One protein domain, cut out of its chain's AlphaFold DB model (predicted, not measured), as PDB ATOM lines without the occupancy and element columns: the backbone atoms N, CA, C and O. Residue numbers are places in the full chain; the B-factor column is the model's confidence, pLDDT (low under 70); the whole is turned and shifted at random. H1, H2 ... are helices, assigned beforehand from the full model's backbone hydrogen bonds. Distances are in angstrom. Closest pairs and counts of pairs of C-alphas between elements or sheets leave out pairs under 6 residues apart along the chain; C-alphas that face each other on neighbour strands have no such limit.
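What this domain is: This is residues 623 to 751 of the 755 residues of an uncharacterized protein of Streptomyces sp. SCSIO 3032 (UniProt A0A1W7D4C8). The core is the longest helix, H1, with H2 folded back along it as a helical hairpin and H6 also packed along it; H4 crosses H2 and H6 on their side away from H1, and H3 meets H4 at a corner. H7 starts on H1 and becomes an arm whose residues 742 to 751 stick out, while a low-confidence loop holding the short H5 makes the far end. The printed part has 129 residues with seven named helices, H1 to H7 in order along the chain, and no named strand: the class is all helix. It is compact, with a radius of gyration of the C-alphas of 15.7 A and spans of 46 by 42 by 24 A.

Where its parts are: H1, residues 632 to 650, is 25.9 A long, from C-alpha 632 at (408.694, 449.516, 371.016) to C-alpha 650 at (384.997, 443.875, 362.092). H2 is residues 654 to 665, 16.9 A long, and H6 is residues 718 to 726. H3 is residues 672 to 681, H4 residues 683 to 694, 16.5 A long, and H5 residues 703 to 706. H7, residues 735 to 750, is 22.8 A long and ends with C-alpha 750 at (386.745, 427.451, 346.052).

How they stand to each other: H1 and H2 touch as a hairpin, at a shallow tilt of 23 degrees, opposite ways; their closest C-alphas, of Leu 650 and Ala 657, are 5.0 A apart. H1 touches H6 with residues 639 to 647 alone, at a shallow tilt of 18 degrees, opposite ways; the closest C-alphas, of His 640 and Met 726, are 5.2 A apart. H2 and H6 only just touch, with 3 pairs of C-alphas within 8 A, the closest being Pro 654 and Val 718 at 5.5 A. H4 touches H2 at a steep tilt of 68 degrees, only just short of perpendicular, with the C-alphas of Tyr 659 and Arg 692 closest at 4.7 A. H4 touches H6 with residues 684 to 688 alone, Ala 684 and Leu 721 having the closest C-alphas at 5.2 A. H3 and H4 touch only at the corner by their link, with the C-alphas of Thr 679 and Arg 686 closest at 4.7 A. H7 touches H1 with residues 735 to 737 alone; the closest C-alphas, of Leu 645 and Val 737, are 5.3 A apart. H5 touches no helix. In H1, H3, H4, H6 and H7 every O i to N i+4 pair is within hydrogen-bond range, in H2 7 of 8, and H5 is too short for such a pair.

The domain as a whole: The C-alphas farthest apart, of Arg 708 and Ala 749, are 48.9 A apart. The printed part has no cut. The link from H5 to H6, 11 residues, is long. The mean pLDDT of the printed part is 79.1, and residue 667 and residues 694 to 716 are under 70.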
ATOM      1  N   MET A 623     399.307 437.151 363.750       77.56
ATOM      2  CA  MET A 623     399.427 436.838 365.171       77.56
ATOM      3  C   MET A 623     400.846 436.635 365.694       77.56
ATOM      4  O   MET A 623     401.033 436.154 366.813       77.56
ATOM      5  N   ALA A 624     401.833 437.128 364.945       77.19
ATOM      6  CA  ALA A 624     403.243 437.087 365.303       77.19
ATOM      7  C   ALA A 624     403.513 437.604 366.731       77.19
ATOM      8  O   ALA A 624     403.118 438.713 367.106       77.19
ATOM      9  N   ASP A 625     404.214 436.806 367.534       78.56
ATOM     10  CA  ASP A 625     404.796 437.264 368.795       78.56
ATOM     11  C   ASP A 625     406.224 437.733 368.498       78.56
ATOM     12  O   ASP A 625     407.065 436.902 368.143       78.56
ATOM     13  N   PRO A 626     406.523 439.037 368.611       80.62
ATOM     14  CA  PRO A 626     407.843 439.551 368.277       80.62
ATOM     15  C   PRO A 626     408.905 439.188 369.337       80.62
ATOM     16  O   PRO A 626     410.069 439.555 369.190       80.62
ATOM     17  N   GLY A 627     408.527 438.483 370.414       79.44
ATOM     18  CA  GLY A 627     409.420 438.091 371.500       79.44
ATOM     19  C   GLY A 627     409.776 439.264 372.410       79.44
ATOM     20  O   GLY A 627     409.417 440.412 372.152       79.44
ATOM     21  N   HIS A 628     410.468 439.010 373.523       77.56
ATOM     22  CA  HIS A 628     410.755 440.048 374.527       77.56
ATOM     23  C   HIS A 628     411.758 441.115 374.057       77.56
ATOM     24  O   HIS A 628     411.646 442.264 374.475       77.56
ATOM     25  N   SER A 629     412.679 440.772 373.152       83.38
ATOM     26  CA  SER A 629     413.738 441.661 372.648       83.38
ATOM     27  C   SER A 629     413.278 442.678 371.596       83.38
ATOM     28  O   SER A 629     414.046 443.565 371.227       83.38
ATOM     29  N   ALA A 630     412.040 442.583 371.104       85.56
ATOM     30  CA  ALA A 630     411.540 443.493 370.083       85.56
ATOM     31  C   ALA A 630     411.352 444.931 370.585       85.56
ATOM     32  O   ALA A 630     410.753 445.166 371.642       85.56
ATOM     33  N   SER A 631     411.795 445.891 369.765       89.06
ATOM     34  CA  SER A 631     411.689 447.325 370.048       89.06
ATOM     35  C   SER A 631     410.234 447.795 370.154       89.06
ATOM     36  O   SER A 631     409.321 447.236 369.537       89.06
ATOM     37  N   HIS A 632     410.011 448.877 370.908       86.94
ATOM     38  CA  HIS A 632     408.694 449.516 371.016       86.94
ATOM     39  C   HIS A 632     408.129 449.940 369.656       86.94
ATOM     40  O   HIS A 632     406.932 449.809 369.422       86.94
ATOM     41  N   GLU A 633     408.989 450.400 368.750       89.81
ATOM     42  CA  GLU A 633     408.601 450.809 367.402       89.81
ATOM     43  C   GLU A 633     408.099 449.621 366.566       89.81
ATOM     44  O   GLU A 633     407.057 449.713 365.918       89.81
ATOM     45  N   HIS A 634     408.787 448.474 366.628       89.50
ATOM     46  CA  HIS A 634     408.352 447.259 365.936       89.50
ATOM     47  C   HIS A 634     407.012 446.745 366.483       89.50
ATOM     48  O   HIS A 634     406.105 446.442 365.708       89.50
ATOM     49  N   ARG A 635     406.842 446.736 367.813       89.25
ATOM     50  CA  ARG A 635     405.555 446.422 368.460       89.25
ATOM     51  C   ARG A 635     404.451 447.390 368.031       89.25
ATOM     52  O   ARG A 635     403.329 446.958 367.785       89.25
ATOM     53  N   GLY A 636     404.778 448.677 367.904       90.38
ATOM     54  CA  GLY A 636     403.866 449.714 367.426       90.38
ATOM     55  C   GLY A 636     403.390 449.475 365.992       90.38
ATOM     56  O   GLY A 636     402.189 449.550 365.748       90.38
ATOM     57  N   ARG A 637     404.289 449.087 365.074       91.38
ATOM     58  CA  ARG A 637     403.918 448.701 363.699       91.38
ATOM     59  C   ARG A 637     402.994 447.485 363.656       91.38
ATOM     60  O   ARG A 637     402.021 447.487 362.907       91.38
ATOM     61  N   LEU A 638     403.274 446.458 364.461       90.50
ATOM     62  CA  LEU A 638     402.409 445.274 364.556       90.50
ATOM     63  C   LEU A 638     401.026 445.634 365.114       90.50
ATOM     64  O   LEU A 638     400.013 445.165 364.600       90.50
ATOM     65  N   ALA A 639     400.968 446.501 366.129       90.81
ATOM     66  CA  ALA A 639     399.710 446.988 366.685       90.81
ATOM     67  C   ALA A 639     398.919 447.813 365.655       90.81
ATOM     68  O   ALA A 639     397.721 447.588 365.498       90.81
ATOM     69  N   HIS A 640     399.588 448.699 364.910       93.44
ATOM     70  CA  HIS A 640     398.985 449.462 363.815       93.44
ATOM     71  C   HIS A 640     398.377 448.530 362.757       93.44
ATOM     72  O   HIS A 640     397.202 448.662 362.417       93.44
ATOM     73  N   ALA A 641     399.137 447.528 362.304       92.19
ATOM     74  CA  ALA A 641     398.678 446.557 361.313       92.19
ATOM     75  C   ALA A 641     397.456 445.752 361.802       92.19
ATOM     76  O   ALA A 641     396.477 445.604 361.067       92.19
ATOM     77  N   ARG A 642     397.470 445.284 363.060       91.81
ATOM     78  CA  ARG A 642     396.348 444.549 363.675       91.81
ATOM     79  C   ARG A 642     395.098 445.407 363.819       91.81
ATOM     80  O   ARG A 642     394.008 444.954 363.477       91.81
ATOM     81  N   PHE A 643     395.229 446.649 364.281       93.06
ATOM     82  CA  PHE A 643     394.092 447.566 364.365       93.06
ATOM     83  C   PHE A 643     393.517 447.894 362.986       93.06
ATOM     84  O   PHE A 643     392.294 447.950 362.854       93.06
ATOM     85  N   GLY A 644     394.367 448.041 361.965       93.88
ATOM     86  CA  GLY A 644     393.941 448.231 360.578       93.88
ATOM     87  C   GLY A 644     393.109 447.056 360.067       93.88
ATOM     88  O   GLY A 644     391.998 447.259 359.573       93.88
ATOM     89  N   LEU A 645     393.591 445.826 360.280       92.75
ATOM     90  CA  LEU A 645     392.865 444.602 359.933       92.75
ATOM     91  C   LEU A 645     391.508 444.517 360.647       92.75
ATOM     92  O   LEU A 645     390.489 444.259 360.005       92.75
ATOM     93  N   VAL A 646     391.459 444.776 361.957       91.19
ATOM     94  CA  VAL A 646     390.206 444.731 362.732       91.19
ATOM     95  C   VAL A 646     389.226 445.824 362.298       91.19
ATOM     96  O   VAL A 646     388.029 445.563 362.188       91.19
ATOM     97  N   ALA A 647     389.700 447.041 362.023       92.31
ATOM     98  CA  ALA A 647     388.849 448.142 361.570       92.31
ATOM     99  C   ALA A 647     388.220 447.860 360.196       92.31
ATOM    100  O   ALA A 647     387.047 448.187 359.980       92.31
ATOM    101  N   HIS A 648     388.993 447.245 359.295       92.38
ATOM    102  CA  HIS A 648     388.537 446.832 357.973       92.38
ATOM    103  C   HIS A 648     387.484 445.715 358.066       92.38
ATOM    104  O   HIS A 648     386.393 445.850 357.522       92.38
ATOM    105  N   THR A 649     387.782 444.648 358.812       89.00
ATOM    106  CA  THR A 649     386.976 443.412 358.830       89.00
ATOM    107  C   THR A 649     385.781 443.448 359.782       89.00
ATOM    108  O   THR A 649     384.691 443.013 359.425       89.00
ATOM    109  N   LEU A 650     385.969 443.965 360.999       85.81
ATOM    110  CA  LEU A 650     384.997 443.875 362.092       85.81
ATOM    111  C   LEU A 650     384.365 445.221 362.447       85.81
ATOM    112  O   LEU A 650     383.574 445.285 363.383       85.81
ATOM    113  N   GLY A 651     384.694 446.300 361.735       83.50
ATOM    114  CA  GLY A 651     384.269 447.656 362.092       83.50
ATOM    115  C   GLY A 651     382.752 447.847 362.247       83.50
ATOM    116  O   GLY A 651     382.336 448.682 363.045       83.50
ATOM    117  N   ASP A 652     381.938 447.041 361.556       82.81
ATOM    118  CA  ASP A 652     380.467 447.052 361.657       82.81
ATOM    119  C   ASP A 652     379.921 446.213 362.839       82.81
ATOM    120  O   ASP A 652     378.731 446.246 363.150       82.81
ATOM    121  N   HIS A 653     380.794 445.485 363.543       78.12
ATOM    122  CA  HIS A 653     380.497 444.660 364.715       78.12
ATOM    123  C   HIS A 653     381.257 445.190 365.947       78.12
ATOM    124  O   HIS A 653     382.248 444.593 366.372       78.12
ATOM    125  N   PRO A 654     380.807 446.298 366.565       79.75
ATOM    126  CA  PRO A 654     381.611 447.077 367.511       79.75
ATOM    127  C   PRO A 654     382.085 446.286 368.740       79.75
ATOM    128  O   PRO A 654     383.222 446.448 369.178       79.75
ATOM    129  N   GLU A 655     381.251 445.401 369.290       75.19
ATOM    130  CA  GLU A 655     381.620 444.571 370.447       75.19
ATOM    131  C   GLU A 655     382.708 443.541 370.098       75.19
ATOM    132  O   GLU A 655     383.658 443.367 370.863       75.19
ATOM    133  N   LEU A 656     382.595 442.895 368.931       74.12
ATOM    134  CA  LEU A 656     383.570 441.916 368.445       74.12
ATOM    135  C   LEU A 656     384.876 442.605 368.027       74.12
ATOM    136  O   LEU A 656     385.949 442.146 368.403       74.12
ATOM    137  N   ALA A 657     384.797 443.742 367.332       83.00
ATOM    138  CA  ALA A 657     385.961 444.544 366.968       83.00
ATOM    139  C   ALA A 657     386.734 445.030 368.196       83.00
ATOM    140  O   ALA A 657     387.954 444.916 368.228       83.00
ATOM    141  N   ALA A 658     386.050 445.533 369.229       83.75
ATOM    142  CA  ALA A 658     386.715 445.956 370.457       83.75
ATOM    143  C   ALA A 658     387.397 444.785 371.177       83.75
ATOM    144  O   ALA A 658     388.528 444.930 371.641       83.75
ATOM    145  N   TYR A 659     386.732 443.626 371.240       79.94
ATOM    146  CA  TYR A 659     387.313 442.408 371.797       79.94
ATOM    147  C   TYR A 659     388.570 441.984 371.034       79.94
ATOM    148  O   TYR A 659     389.652 441.940 371.618       79.94
ATOM    149  N   VAL A 660     388.444 441.744 369.726       81.06
ATOM    150  CA  VAL A 660     389.552 441.269 368.895       81.06
ATOM    151  C   VAL A 660     390.681 442.291 368.868       81.06
ATOM    152  O   VAL A 660     391.824 441.897 369.036       81.06
ATOM    153  N   ALA A 661     390.409 443.594 368.759       86.75
ATOM    154  CA  ALA A 661     391.455 444.616 368.771       86.75
ATOM    155  C   ALA A 661     392.266 444.611 370.073       86.75
ATOM    156  O   ALA A 661     393.493 444.541 370.022       86.75
ATOM    157  N   VAL A 662     391.603 444.664 371.234       84.19
ATOM    158  CA  VAL A 662     392.289 444.715 372.536       84.19
ATOM    159  C   VAL A 662     393.036 443.421 372.815       84.19
ATOM    160  O   VAL A 662     394.192 443.467 373.234       84.19
ATOM    161  N   GLU A 663     392.394 442.275 372.582       78.62
ATOM    162  CA  GLU A 663     393.063 441.000 372.789       78.62
ATOM    163  C   GLU A 663     394.219 440.879 371.799       78.62
ATOM    164  O   GLU A 663     395.325 440.634 372.253       78.62
ATOM    165  N   SER A 664     394.043 441.194 370.503       80.00
ATOM    166  CA  SER A 664     395.073 441.049 369.452       80.00
ATOM    167  C   SER A 664     396.438 441.658 369.801       80.00
ATOM    168  O   SER A 664     397.453 441.226 369.263       80.00
ATOM    169  N   VAL A 665     396.492 442.639 370.706       81.69
ATOM    170  CA  VAL A 665     397.721 443.325 371.118       81.69
ATOM    171  C   VAL A 665     398.199 442.974 372.537       81.69
ATOM    172  O   VAL A 665     399.353 443.263 372.858       81.69
ATOM    173  N   ARG A 666     397.388 442.331 373.390       76.12
ATOM    174  CA  ARG A 666     397.719 442.031 374.800       76.12
ATOM    175  C   ARG A 666     397.499 440.548 375.155       76.12
ATOM    176  O   ARG A 666     396.405 440.051 374.942       76.12
ATOM    177  N   PRO A 667     398.436 439.876 375.859       65.00
ATOM    178  CA  PRO A 667     399.777 440.340 376.227       65.00
ATOM    179  C   PRO A 667     400.845 440.331 375.114       65.00
ATOM    180  O   PRO A 667     401.969 440.740 375.387       65.00
ATOM    181  N   ALA A 668     400.537 439.854 373.900       71.06
ATOM    182  CA  ALA A 668     401.556 439.542 372.885       71.06
ATOM    183  C   ALA A 668     402.445 440.738 372.487       71.06
ATOM    184  O   ALA A 668     403.666 440.615 372.415       71.06
ATOM    185  N   LEU A 669     401.856 441.915 372.251       81.12
ATOM    186  CA  LEU A 669     402.622 443.123 371.916       81.12
ATOM    187  C   LEU A 669     402.891 443.978 373.152       81.12
ATOM    188  O   LEU A 669     404.010 444.465 373.317       81.12
ATOM    189  N   TYR A 670     401.896 444.117 374.029       81.44
ATOM    190  CA  TYR A 670     401.980 444.862 375.284       81.44
ATOM    191  C   TYR A 670     401.603 443.968 376.456       81.44
ATOM    192  O   TYR A 670     400.523 443.387 376.450       81.44
ATOM    193  N   THR A 671     402.427 443.932 377.506       76.44
ATOM    194  CA  THR A 671     402.073 443.251 378.762       76.44
ATOM    195  C   THR A 671     400.768 443.811 379.345       76.44
ATOM    196  O   THR A 671     400.329 444.909 378.995       76.44
ATOM    197  N   PHE A 672     400.133 443.090 380.276       74.31
ATOM    198  CA  PHE A 672     398.926 443.596 380.945       74.31
ATOM    199  C   PHE A 672     399.135 444.969 381.595       74.31
ATOM    200  O   PHE A 672     398.256 445.831 381.515       74.31
ATOM    201  N   GLU A 673     400.304 445.183 382.195       76.19
ATOM    202  CA  GLU A 673     400.706 446.463 382.767       76.19
ATOM    203  C   GLU A 673     400.987 447.517 381.689       76.19
ATOM    204  O   GLU A 673     400.472 448.630 381.786       76.19
ATOM    205  N   GLY A 674     401.697 447.151 380.617       81.31
ATOM    206  CA  GLY A 674     401.959 448.042 379.484       81.31
ATOM    207  C   GLY A 674     400.673 448.535 378.815       81.31
ATOM    208  O   GLY A 674     400.518 449.729 378.567       81.31
ATOM    209  N   TRP A 675     399.687 447.653 378.609       84.06
ATOM    210  CA  TRP A 675     398.364 448.049 378.117       84.06
ATOM    211  C   TRP A 675     397.635 448.954 379.111       84.06
ATOM    212  O   TRP A 675     397.044 449.960 378.723       84.06
ATOM    213  N   ARG A 676     397.692 448.649 380.415       83.19
ATOM    214  CA  ARG A 676     397.090 449.502 381.452       83.19
ATOM    215  C   ARG A 676     397.694 450.908 381.416       83.19
ATOM    216  O   ARG A 676     396.944 451.882 381.456       83.19
ATOM    217  N   GLN A 677     399.011 451.028 381.282       84.31
ATOM    218  CA  GLN A 677     399.684 452.313 381.117       84.31
ATOM    219  C   GLN A 677     399.225 453.025 379.835       84.31
ATOM    220  O   GLN A 677     398.865 454.201 379.894       84.31
ATOM    221  N   PHE A 678     399.116 452.307 378.716       83.75
ATOM    222  CA  PHE A 678     398.612 452.849 377.451       83.75
ATOM    223  C   PHE A 678     397.162 453.365 377.548       83.75
ATOM    224  O   PHE A 678     396.841 454.438 377.047       83.75
ATOM    225  N   THR A 679     396.273 452.678 378.276       87.81
ATOM    226  CA  THR A 679     394.889 453.154 378.504       87.81
ATOM    227  C   THR A 679     394.794 454.397 379.398       87.81
ATOM    228  O   THR A 679     393.784 455.114 379.376       87.81
ATOM    229  N   ARG A 680     395.829 454.689 380.199       87.00
ATOM    230  CA  ARG A 680     395.892 455.937 380.975       87.00
ATOM    231  C   ARG A 680     396.178 457.124 380.060       87.00
ATOM    232  O   ARG A 680     395.562 458.167 380.257       87.00
ATOM    233  N   THR A 681     397.017 456.944 379.044       85.62
ATOM    234  CA  THR A 681     397.442 458.011 378.127       85.62
ATOM    235  C   THR A 681     396.569 458.138 376.875       85.62
ATOM    236  O   THR A 681     396.476 459.229 376.325       85.62
ATOM    237  N   SER A 682     395.868 457.079 376.455       88.75
ATOM    238  CA  SER A 682     394.983 457.083 375.280       88.75
ATOM    239  C   SER A 682     393.495 456.948 375.656       88.75
ATOM    240  O   SER A 682     393.054 455.873 376.087       88.75
ATOM    241  N   PRO A 683     392.670 458.003 375.460       88.75
ATOM    242  CA  PRO A 683     391.218 457.932 375.652       88.75
ATOM    243  C   PRO A 683     390.539 456.890 374.753       88.75
ATOM    244  O   PRO A 683     389.588 456.228 375.184       88.75
ATOM    245  N   ALA A 684     391.048 456.707 373.530       89.00
ATOM    246  CA  ALA A 684     390.543 455.716 372.589       89.00
ATOM    247  C   ALA A 684     390.787 454.288 373.107       89.00
ATOM    248  O   ALA A 684     389.849 453.495 373.163       89.00
ATOM    249  N   ALA A 685     391.994 453.987 373.607       88.44
ATOM    250  CA  ALA A 685     392.320 452.676 374.186       88.44
ATOM    251  C   ALA A 685     391.464 452.378 375.423       88.44
ATOM    252  O   ALA A 685     391.007 451.250 375.628       88.44
ATOM    253  N   ARG A 686     391.215 453.404 376.246       88.94
ATOM    254  CA  ARG A 686     390.357 453.311 377.434       88.94
ATOM    255  C   ARG A 686     388.911 452.987 377.068       88.94
ATOM    256  O   ARG A 686     388.298 452.127 377.696       88.94
ATOM    257  N   THR A 687     388.366 453.664 376.060       87.69
ATOM    258  CA  THR A 687     386.992 453.441 375.591       87.69
ATOM    259  C   THR A 687     386.857 452.077 374.922       87.69
ATOM    260  O   THR A 687     385.935 451.337 375.252       87.69
ATOM    261  N   LEU A 688     387.825 451.684 374.090       87.00
ATOM    262  CA  LEU A 688     387.867 450.360 373.470       87.00
ATOM    263  C   LEU A 688     387.922 449.238 374.520       87.00
ATOM    264  O   LEU A 688     387.164 448.277 374.433       87.00
ATOM    265  N   THR A 689     388.740 449.403 375.568       84.00
ATOM    266  CA  THR A 689     388.797 448.469 376.709       84.00
ATOM    267  C   THR A 689     387.448 448.383 377.429       84.00
ATOM    268  O   THR A 689     387.003 447.288 377.754       84.00
ATOM    269  N   ARG A 690     386.744 449.508 377.613       81.38
ATOM    270  CA  ARG A 690     385.403 449.531 378.224       81.38
ATOM    271  C   ARG A 690     384.360 448.795 377.378       81.38
ATOM    272  O   ARG A 690     383.529 448.092 377.940       81.38
ATOM    273  N   ILE A 691     384.394 448.949 376.051       79.50
ATOM    274  CA  ILE A 691     383.494 448.235 375.127       79.50
ATOM    275  C   ILE A 691     383.808 446.736 375.148       79.50
ATOM    276  O   ILE A 691     382.896 445.928 375.322       79.50
ATOM    277  N   ARG A 692     385.095 446.364 375.067       79.00
ATOM    278  CA  ARG A 692     385.574 444.988 375.270       79.00
ATOM    279  C   ARG A 692     385.009 444.417 376.573       79.00
ATOM    280  O   ARG A 692     384.355 443.380 376.536       79.00
ATOM    281  N   ASP A 693     385.158 445.128 377.691       70.75
ATOM    282  CA  ASP A 693     384.656 444.723 379.012       70.75
ATOM    283  C   ASP A 693     383.123 444.736 379.159       70.75
ATOM    284  O   ASP A 693     382.577 444.120 380.068       70.75
ATOM    285  N   ALA A 694     382.390 445.389 378.264       65.62
ATOM    286  CA  ALA A 694     380.934 445.292 378.216       65.62
ATOM    287  C   ALA A 694     380.451 444.128 377.327       65.62
ATOM    288  O   ALA A 694     379.287 443.726 377.428       65.62
ATOM    289  N   SER A 695     381.323 443.583 376.467       62.28
ATOM    290  CA  SER A 695     380.945 442.593 375.459       62.28
ATOM    291  C   SER A 695     380.568 441.228 376.065       62.28
ATOM    292  O   SER A 695     381.138 440.800 377.080       62.28
ATOM    293  N   PRO A 696     379.646 440.483 375.422       55.00
ATOM    294  CA  PRO A 696     379.354 439.096 375.781       55.00
ATOM    295  C   PRO A 696     380.591 438.186 375.698       55.00
ATOM    296  O   PRO A 696     380.643 437.198 376.425       55.00
ATOM    297  N   TYR A 697     381.588 438.552 374.887       56.81
ATOM    298  CA  TYR A 697     382.831 437.806 374.652       56.81
ATOM    299  C   TYR A 697     383.866 437.948 375.780       56.81
ATOM    300  O   TYR A 697     384.843 437.223 375.825       56.81
ATOM    301  N   CYS A 698     383.683 438.878 376.721       55.75
ATOM    302  CA  CYS A 698     384.667 439.137 377.782       55.75
ATOM    303  C   CYS A 698     384.241 438.750 379.186       55.75
ATOM    304  O   CYS A 698     385.095 438.555 380.061       55.75
ATOM    305  N   HIS A 699     382.930 438.705 379.427       49.84
ATOM    306  CA  HIS A 699     382.387 438.727 380.778       49.84
ATOM    307  C   HIS A 699     381.154 437.852 380.928       49.84
ATOM    308  O   HIS A 699     380.009 438.303 380.938       49.84
ATOM    309  N   LEU A 700     381.420 436.580 381.191       43.38
ATOM    310  CA  LEU A 700     380.485 435.720 381.909       43.38
ATOM    311  C   LEU A 700     380.650 435.822 383.437       43.38
ATOM    312  O   LEU A 700     379.755 435.404 384.166       43.38
ATOM    313  N   LEU A 701     381.719 436.468 383.929       37.09
ATOM    314  CA  LEU A 701     381.955 436.696 385.363       37.09
ATOM    315  C   LEU A 701     381.316 437.995 385.899       37.09
ATOM    316  O   LEU A 701     380.752 437.974 386.991       37.09
ATOM    317  N   ASP A 702     381.274 439.090 385.128       37.34
ATOM    318  CA  ASP A 702     380.695 440.369 385.595       37.34
ATOM    319  C   ASP A 702     379.184 440.535 385.338       37.34
ATOM    320  O   ASP A 702     378.553 441.465 385.848       37.34
ATOM    321  N   ARG A 703     378.522 439.592 384.648       42.38
ATOM    322  CA  ARG A 703     377.049 439.624 384.496       42.38
ATOM    323  C   ARG A 703     376.285 439.457 385.819       42.38
ATOM    324  O   ARG A 703     375.109 439.814 385.868       42.38
ATOM    325  N   ARG A 704     376.936 439.010 386.905       42.09
ATOM    326  CA  ARG A 704     376.365 439.101 388.264       42.09
ATOM    327  C   ARG A 704     376.255 440.549 388.765       42.09
ATOM    328  O   ARG A 704     375.346 440.838 389.533       42.09
ATOM    329  N   ARG A 705     377.112 441.472 388.304       38.66
ATOM    330  CA  ARG A 705     377.015 442.914 388.611       38.66
ATOM    331  C   ARG A 705     376.026 443.643 387.691       38.66
ATOM    332  O   ARG A 705     375.328 444.544 388.147       38.66
ATOM    333  N   ALA A 706     375.883 443.203 386.438       41.06
ATOM    334  CA  ALA A 706     374.989 443.821 385.448       41.06
ATOM    335  C   ALA A 706     373.484 443.519 385.630       41.06
ATOM    336  O   ALA A 706     372.657 444.176 385.005       41.06
ATOM    337  N   GLN A 707     373.080 442.604 386.522       43.66
ATOM    338  CA  GLN A 707     371.662 442.491 386.916       43.66
ATOM    339  C   GLN A 707     371.130 443.748 387.642       43.66
ATOM    340  O   GLN A 707     369.935 443.832 387.902       43.66
ATOM    341  N   ARG A 708     371.986 444.742 387.931       37.88
ATOM    342  CA  ARG A 708     371.607 446.038 388.518       37.88
ATOM    343  C   ARG A 708     371.685 447.238 387.561       37.88
ATOM    344  O   ARG A 708     371.369 448.342 387.985       37.88
ATOM    345  N   GLY A 709     372.067 447.070 386.291       37.06
ATOM    346  CA  GLY A 709     372.184 448.201 385.361       37.06
ATOM    347  C   GLY A 709     372.158 447.775 383.897       37.06
ATOM    348  O   GLY A 709     372.868 446.854 383.502       37.06
ATOM    349  N   GLY A 710     371.313 448.435 383.098       42.75
ATOM    350  CA  GLY A 710     371.154 448.166 381.668       42.75
ATOM    351  C   GLY A 710     372.472 448.252 380.891       42.75
ATOM    352  O   GLY A 710     373.352 449.045 381.220       42.75
ATOM    353  N   ARG A 711     372.610 447.420 379.849       46.97
ATOM    354  CA  ARG A 711     373.792 447.411 378.975       46.97
ATOM    355  C   ARG A 711     373.961 448.783 378.306       46.97
ATOM    356  O   ARG A 711     373.010 449.237 377.664       46.97
ATOM    357  N   PRO A 712     375.143 449.418 378.355       43.06
ATOM    358  CA  PRO A 712     375.439 450.497 377.427       43.06
ATOM    359  C   PRO A 712     375.495 449.899 376.016       43.06
ATOM    360  O   PRO A 712     376.357 449.075 375.724       43.06
ATOM    361  N   ARG A 713     374.561 450.284 375.139       52.44
ATOM    362  CA  ARG A 713     374.753 450.094 373.694       52.44
ATOM    363  C   ARG A 713     375.899 451.021 373.286       52.44
ATOM    364  O   ARG A 713     375.781 452.216 373.574       52.44
ATOM    365  N   PRO A 714     376.987 450.531 372.668       53.16
ATOM    366  CA  PRO A 714     378.031 451.419 372.175       53.16
ATOM    367  C   PRO A 714     377.396 452.395 371.175       53.16
ATOM    368  O   PRO A 714     376.914 451.977 370.128       53.16
ATOM    369  N   LYS A 715     377.321 453.684 371.529       54.19
ATOM    370  CA  LYS A 715     377.007 454.767 370.579       54.19
ATOM    371  C   LYS A 715     378.252 455.195 369.790       54.19
ATOM    372  O   LYS A 715     378.134 455.963 368.844       54.19
ATOM    373  N   ASP A 716     379.424 454.713 370.206       63.56
ATOM    374  CA  ASP A 716     380.727 455.123 369.697       63.56
ATOM    375  C   ASP A 716     381.126 454.292 368.467       63.56
ATOM    376  O   ASP A 716     381.069 453.061 368.493       63.56
ATOM    377  N   ASP A 717     381.569 454.967 367.400       82.25
ATOM    378  CA  ASP A 717     382.106 454.328 366.194       82.25
ATOM    379  C   ASP A 717     383.465 453.674 366.499       82.25
ATOM    380  O   ASP A 717     384.501 454.343 366.597       82.25
ATOM    381  N   VAL A 718     383.478 452.344 366.634       85.00
ATOM    382  CA  VAL A 718     384.703 451.570 366.885       85.00
ATOM    383  C   VAL A 718     385.724 451.743 365.757       85.00
ATOM    384  O   VAL A 718     386.922 451.772 366.045       85.00
ATOM    385  N   ARG A 719     385.305 451.981 364.500       88.75
ATOM    386  CA  ARG A 719     386.255 452.311 363.419       88.75
ATOM    387  C   ARG A 719     386.979 453.621 363.697       88.75
ATOM    388  O   ARG A 719     388.165 453.729 363.395       88.75
ATOM    389  N   SER A 720     386.290 454.621 364.243       89.38
ATOM    390  CA  SER A 720     386.909 455.894 364.627       89.38
ATOM    391  C   SER A 720     387.889 455.709 365.787       89.38
ATOM    392  O   SER A 720     388.997 456.240 365.738       89.38
ATOM    393  N   LEU A 721     387.530 454.915 366.801       91.38
ATOM    394  CA  LEU A 721     388.425 454.615 367.926       91.38
ATOM    395  C   LEU A 721     389.707 453.906 367.463       91.38
ATOM    396  O   LEU A 721     390.800 454.277 367.887       91.38
ATOM    397  N   LEU A 722     389.592 452.927 366.562       92.06
ATOM    398  CA  LEU A 722     390.748 452.223 365.996       92.06
ATOM    399  C   LEU A 722     391.616 453.149 365.135       92.06
ATOM    400  O   LEU A 722     392.836 453.125 365.265       92.06
ATOM    401  N   ARG A 723     391.011 454.030 364.325       90.50
ATOM    402  CA  ARG A 723     391.741 455.060 363.560       90.50
ATOM    403  C   ARG A 723     392.520 456.021 364.460       90.50
ATOM    404  O   ARG A 723     393.676 456.314 364.174       90.50
ATOM    405  N   GLN A 724     391.925 456.459 365.568       90.88
ATOM    406  CA  GLN A 724     392.604 457.307 366.555       90.88
ATOM    407  C   GLN A 724     393.786 456.592 367.222       90.88
ATOM    408  O   GLN A 724     394.806 457.220 367.487       90.88
ATOM    409  N   LEU A 725     393.667 455.285 367.483       90.56
ATOM    410  CA  LEU A 725     394.778 454.487 368.000       90.56
ATOM    411  C   LEU A 725     395.910 454.344 366.985       90.56
ATOM    412  O   LEU A 725     397.067 454.513 367.354       90.56
ATOM    413  N   MET A 726     395.578 454.076 365.721       92.88
ATOM    414  CA  MET A 726     396.559 453.954 364.641       92.88
ATOM    415  C   MET A 726     397.335 455.254 364.412       92.88
ATOM    416  O   MET A 726     398.551 455.206 364.281       92.88
ATOM    417  N   ALA A 727     396.681 456.419 364.474       89.12
ATOM    418  CA  ALA A 727     397.345 457.716 364.298       89.12
ATOM    419  C   ALA A 727     398.476 457.987 365.315       89.12
ATOM    420  O   ALA A 727     399.357 458.802 365.054       89.12
ATOM    421  N   GLY A 728     398.453 457.320 366.475       83.81
ATOM    422  CA  GLY A 728     399.495 457.408 367.500       83.81
ATOM    423  C   GLY A 728     400.581 456.329 367.410       83.81
ATOM    424  O   GLY A 728     401.400 456.236 368.324       83.81
ATOM    425  N   LEU A 729     400.574 455.487 366.372       89.56
ATOM    426  CA  LEU A 729     401.491 454.358 366.198       89.56
ATOM    427  C   LEU A 729     402.298 454.490 364.894       89.56
ATOM    428  O   LEU A 729     401.822 455.107 363.944       89.56
ATOM    429  N   PRO A 730     403.508 453.902 364.813       89.44
ATOM    430  CA  PRO A 730     404.265 453.850 363.567       89.44
ATOM    431  C   PRO A 730     403.484 453.121 362.469       89.44
ATOM    432  O   PRO A 730     402.966 452.026 362.703       89.44
ATOM    433  N   ASP A 731     403.444 453.718 361.278       87.88
ATOM    434  CA  ASP A 731     402.661 453.214 360.152       87.88
ATOM    435  C   ASP A 731     403.105 451.809 359.702       87.88
ATOM    436  O   ASP A 731     404.284 451.430 359.741       87.88
ATOM    437  N   SER A 732     402.127 451.038 359.242       81.75
ATOM    438  CA  SER A 732     402.303 449.729 358.628       81.75
ATOM    439  C   SER A 732     401.773 449.791 357.200       81.75
ATOM    440  O   SER A 732     400.663 450.269 356.996       81.75
ATOM    441  N   ARG A 733     402.475 449.198 356.228       80.06
ATOM    442  CA  ARG A 733     402.135 449.248 354.787       80.06
ATOM    443  C   ARG A 733     400.801 448.581 354.371       80.06
ATOM    444  O   ARG A 733     400.619 448.288 353.199       80.06
ATOM    445  N   GLY A 734     399.897 448.267 355.300       82.69
ATOM    446  CA  GLY A 734     398.590 447.660 355.011       82.69
ATOM    447  C   GLY A 734     398.629 446.191 354.574       82.69
ATOM    448  O   GLY A 734     397.582 445.631 354.275       82.69
ATOM    449  N   GLN A 735     399.802 445.550 354.587       89.12
ATOM    450  CA  GLN A 735     400.021 444.195 354.063       89.12
ATOM    451  C   GLN A 735     399.033 443.151 354.620       89.12
ATOM    452  O   GLN A 735     398.463 442.390 353.846       89.12
ATOM    453  N   LEU A 736     398.733 443.186 355.927       90.50
ATOM    454  CA  LEU A 736     397.773 442.257 356.547       90.50
ATOM    455  C   LEU A 736     396.350 442.366 355.977       90.50
ATOM    456  O   LEU A 736     395.645 441.363 355.920       90.50
ATOM    457  N   VAL A 737     395.906 443.561 355.574       94.50
ATOM    458  CA  VAL A 737     394.585 443.733 354.944       94.50
ATOM    459  C   VAL A 737     394.599 443.118 353.546       94.50
ATOM    460  O   VAL A 737     393.693 442.365 353.204       94.50
ATOM    461  N   THR A 738     395.662 443.356 352.776       94.88
ATOM    462  CA  THR A 738     395.840 442.767 351.441       94.88
ATOM    463  C   THR A 738     395.866 441.237 351.485       94.88
ATOM    464  O   THR A 738     395.221 440.581 350.668       94.88
ATOM    465  N   ASP A 739     396.592 440.646 352.437       94.25
ATOM    466  CA  ASP A 739     396.678 439.187 352.563       94.25
ATOM    467  C   ASP A 739     395.361 438.573 353.063       94.25
ATOM    468  O   ASP A 739     394.963 437.510 352.579       94.25
ATOM    469  N   TYR A 740     394.629 439.277 353.935       95.56
ATOM    470  CA  TYR A 740     393.261 438.915 354.314       95.56
ATOM    471  C   TYR A 740     392.319 438.877 353.103       95.56
ATOM    472  O   TYR A 740     391.602 437.894 352.907       95.56
ATOM    473  N   GLU A 741     392.314 439.931 352.281       96.19
ATOM    474  CA  GLU A 741     391.456 440.018 351.094       96.19
ATOM    475  C   GLU A 741     391.797 438.924 350.078       96.19
ATOM    476  O   GLU A 741     390.888 438.311 349.514       96.19
ATOM    477  N   ARG A 742     393.093 438.621 349.900       96.19
ATOM    478  CA  ARG A 742     393.556 437.522 349.045       96.19
ATOM    479  C   ARG A 742     393.028 436.175 349.532       96.19
ATOM    480  O   ARG A 742     392.428 435.452 348.741       96.19
ATOM    481  N   LEU A 743     393.201 435.859 350.817       95.62
ATOM    482  CA  LEU A 743     392.729 434.594 351.390       95.62
ATOM    483  C   LEU A 743     391.198 434.479 351.321       95.62
ATOM    484  O   LEU A 743     390.658 433.420 351.009       95.62
ATOM    485  N   LEU A 744     390.474 435.573 351.570       95.12
ATOM    486  CA  LEU A 744     389.017 435.589 351.457       95.12
ATOM    487  C   LEU A 744     388.545 435.394 350.009       95.12
ATOM    488  O   LEU A 744     387.533 434.727 349.789       95.12
ATOM    489  N   ALA A 745     389.241 435.974 349.029       94.31
ATOM    490  CA  ALA A 745     388.953 435.772 347.612       94.31
ATOM    491  C   ALA A 745     389.232 434.326 347.176       94.31
ATOM    492  O   ALA A 745     388.406 433.743 346.479       94.31
ATOM    493  N   GLU A 746     390.332 433.735 347.648       94.38
ATOM    494  CA  GLU A 746     390.680 432.327 347.424       94.38
ATOM    495  C   GLU A 746     389.585 431.389 347.955       94.38
ATOM    496  O   GLU A 746     389.033 430.588 347.202       94.38
ATOM    497  N   LEU A 747     389.165 431.567 349.215       92.62
ATOM    498  CA  LEU A 747     388.060 430.795 349.795       92.62
ATOM    499  C   LEU A 747     386.747 430.991 349.017       92.62
ATOM    500  O   LEU A 747     385.978 430.054 348.835       92.62
ATOM    501  N   ARG A 748     386.456 432.197 348.521       89.19
ATOM    502  CA  ARG A 748     385.249 432.425 347.705       89.19
ATOM    503  C   ARG A 748     385.317 431.725 346.350       89.19
ATOM    504  O   ARG A 748     384.285 431.248 345.897       89.19
ATOM    505  N   ALA A 749     386.490 431.659 345.727       88.00
ATOM    506  CA  ALA A 749     386.674 430.968 344.453       88.00
ATOM    507  C   ALA A 749     386.486 429.446 344.587       88.00
ATOM    508  O   ALA A 749     385.967 428.813 343.674       88.00
ATOM    509  N   LEU A 750     386.860 428.881 345.740       83.38
ATOM    510  CA  LEU A 750     386.745 427.451 346.052       83.38
ATOM    511  C   LEU A 750     385.368 427.028 346.577       83.38
ATOM    512  O   LEU A 750     385.090 425.838 346.689       83.38
ATOM    513  N   SER A 751     384.497 427.978 346.917       76.44
ATOM    514  CA  SER A 751     383.103 427.700 347.252       76.44
ATOM    515  C   SER A 751     382.284 427.755 345.960       76.44
ATOM    516  O   SER A 751     381.893 428.860 345.572       76.44
TER     517      SER A 751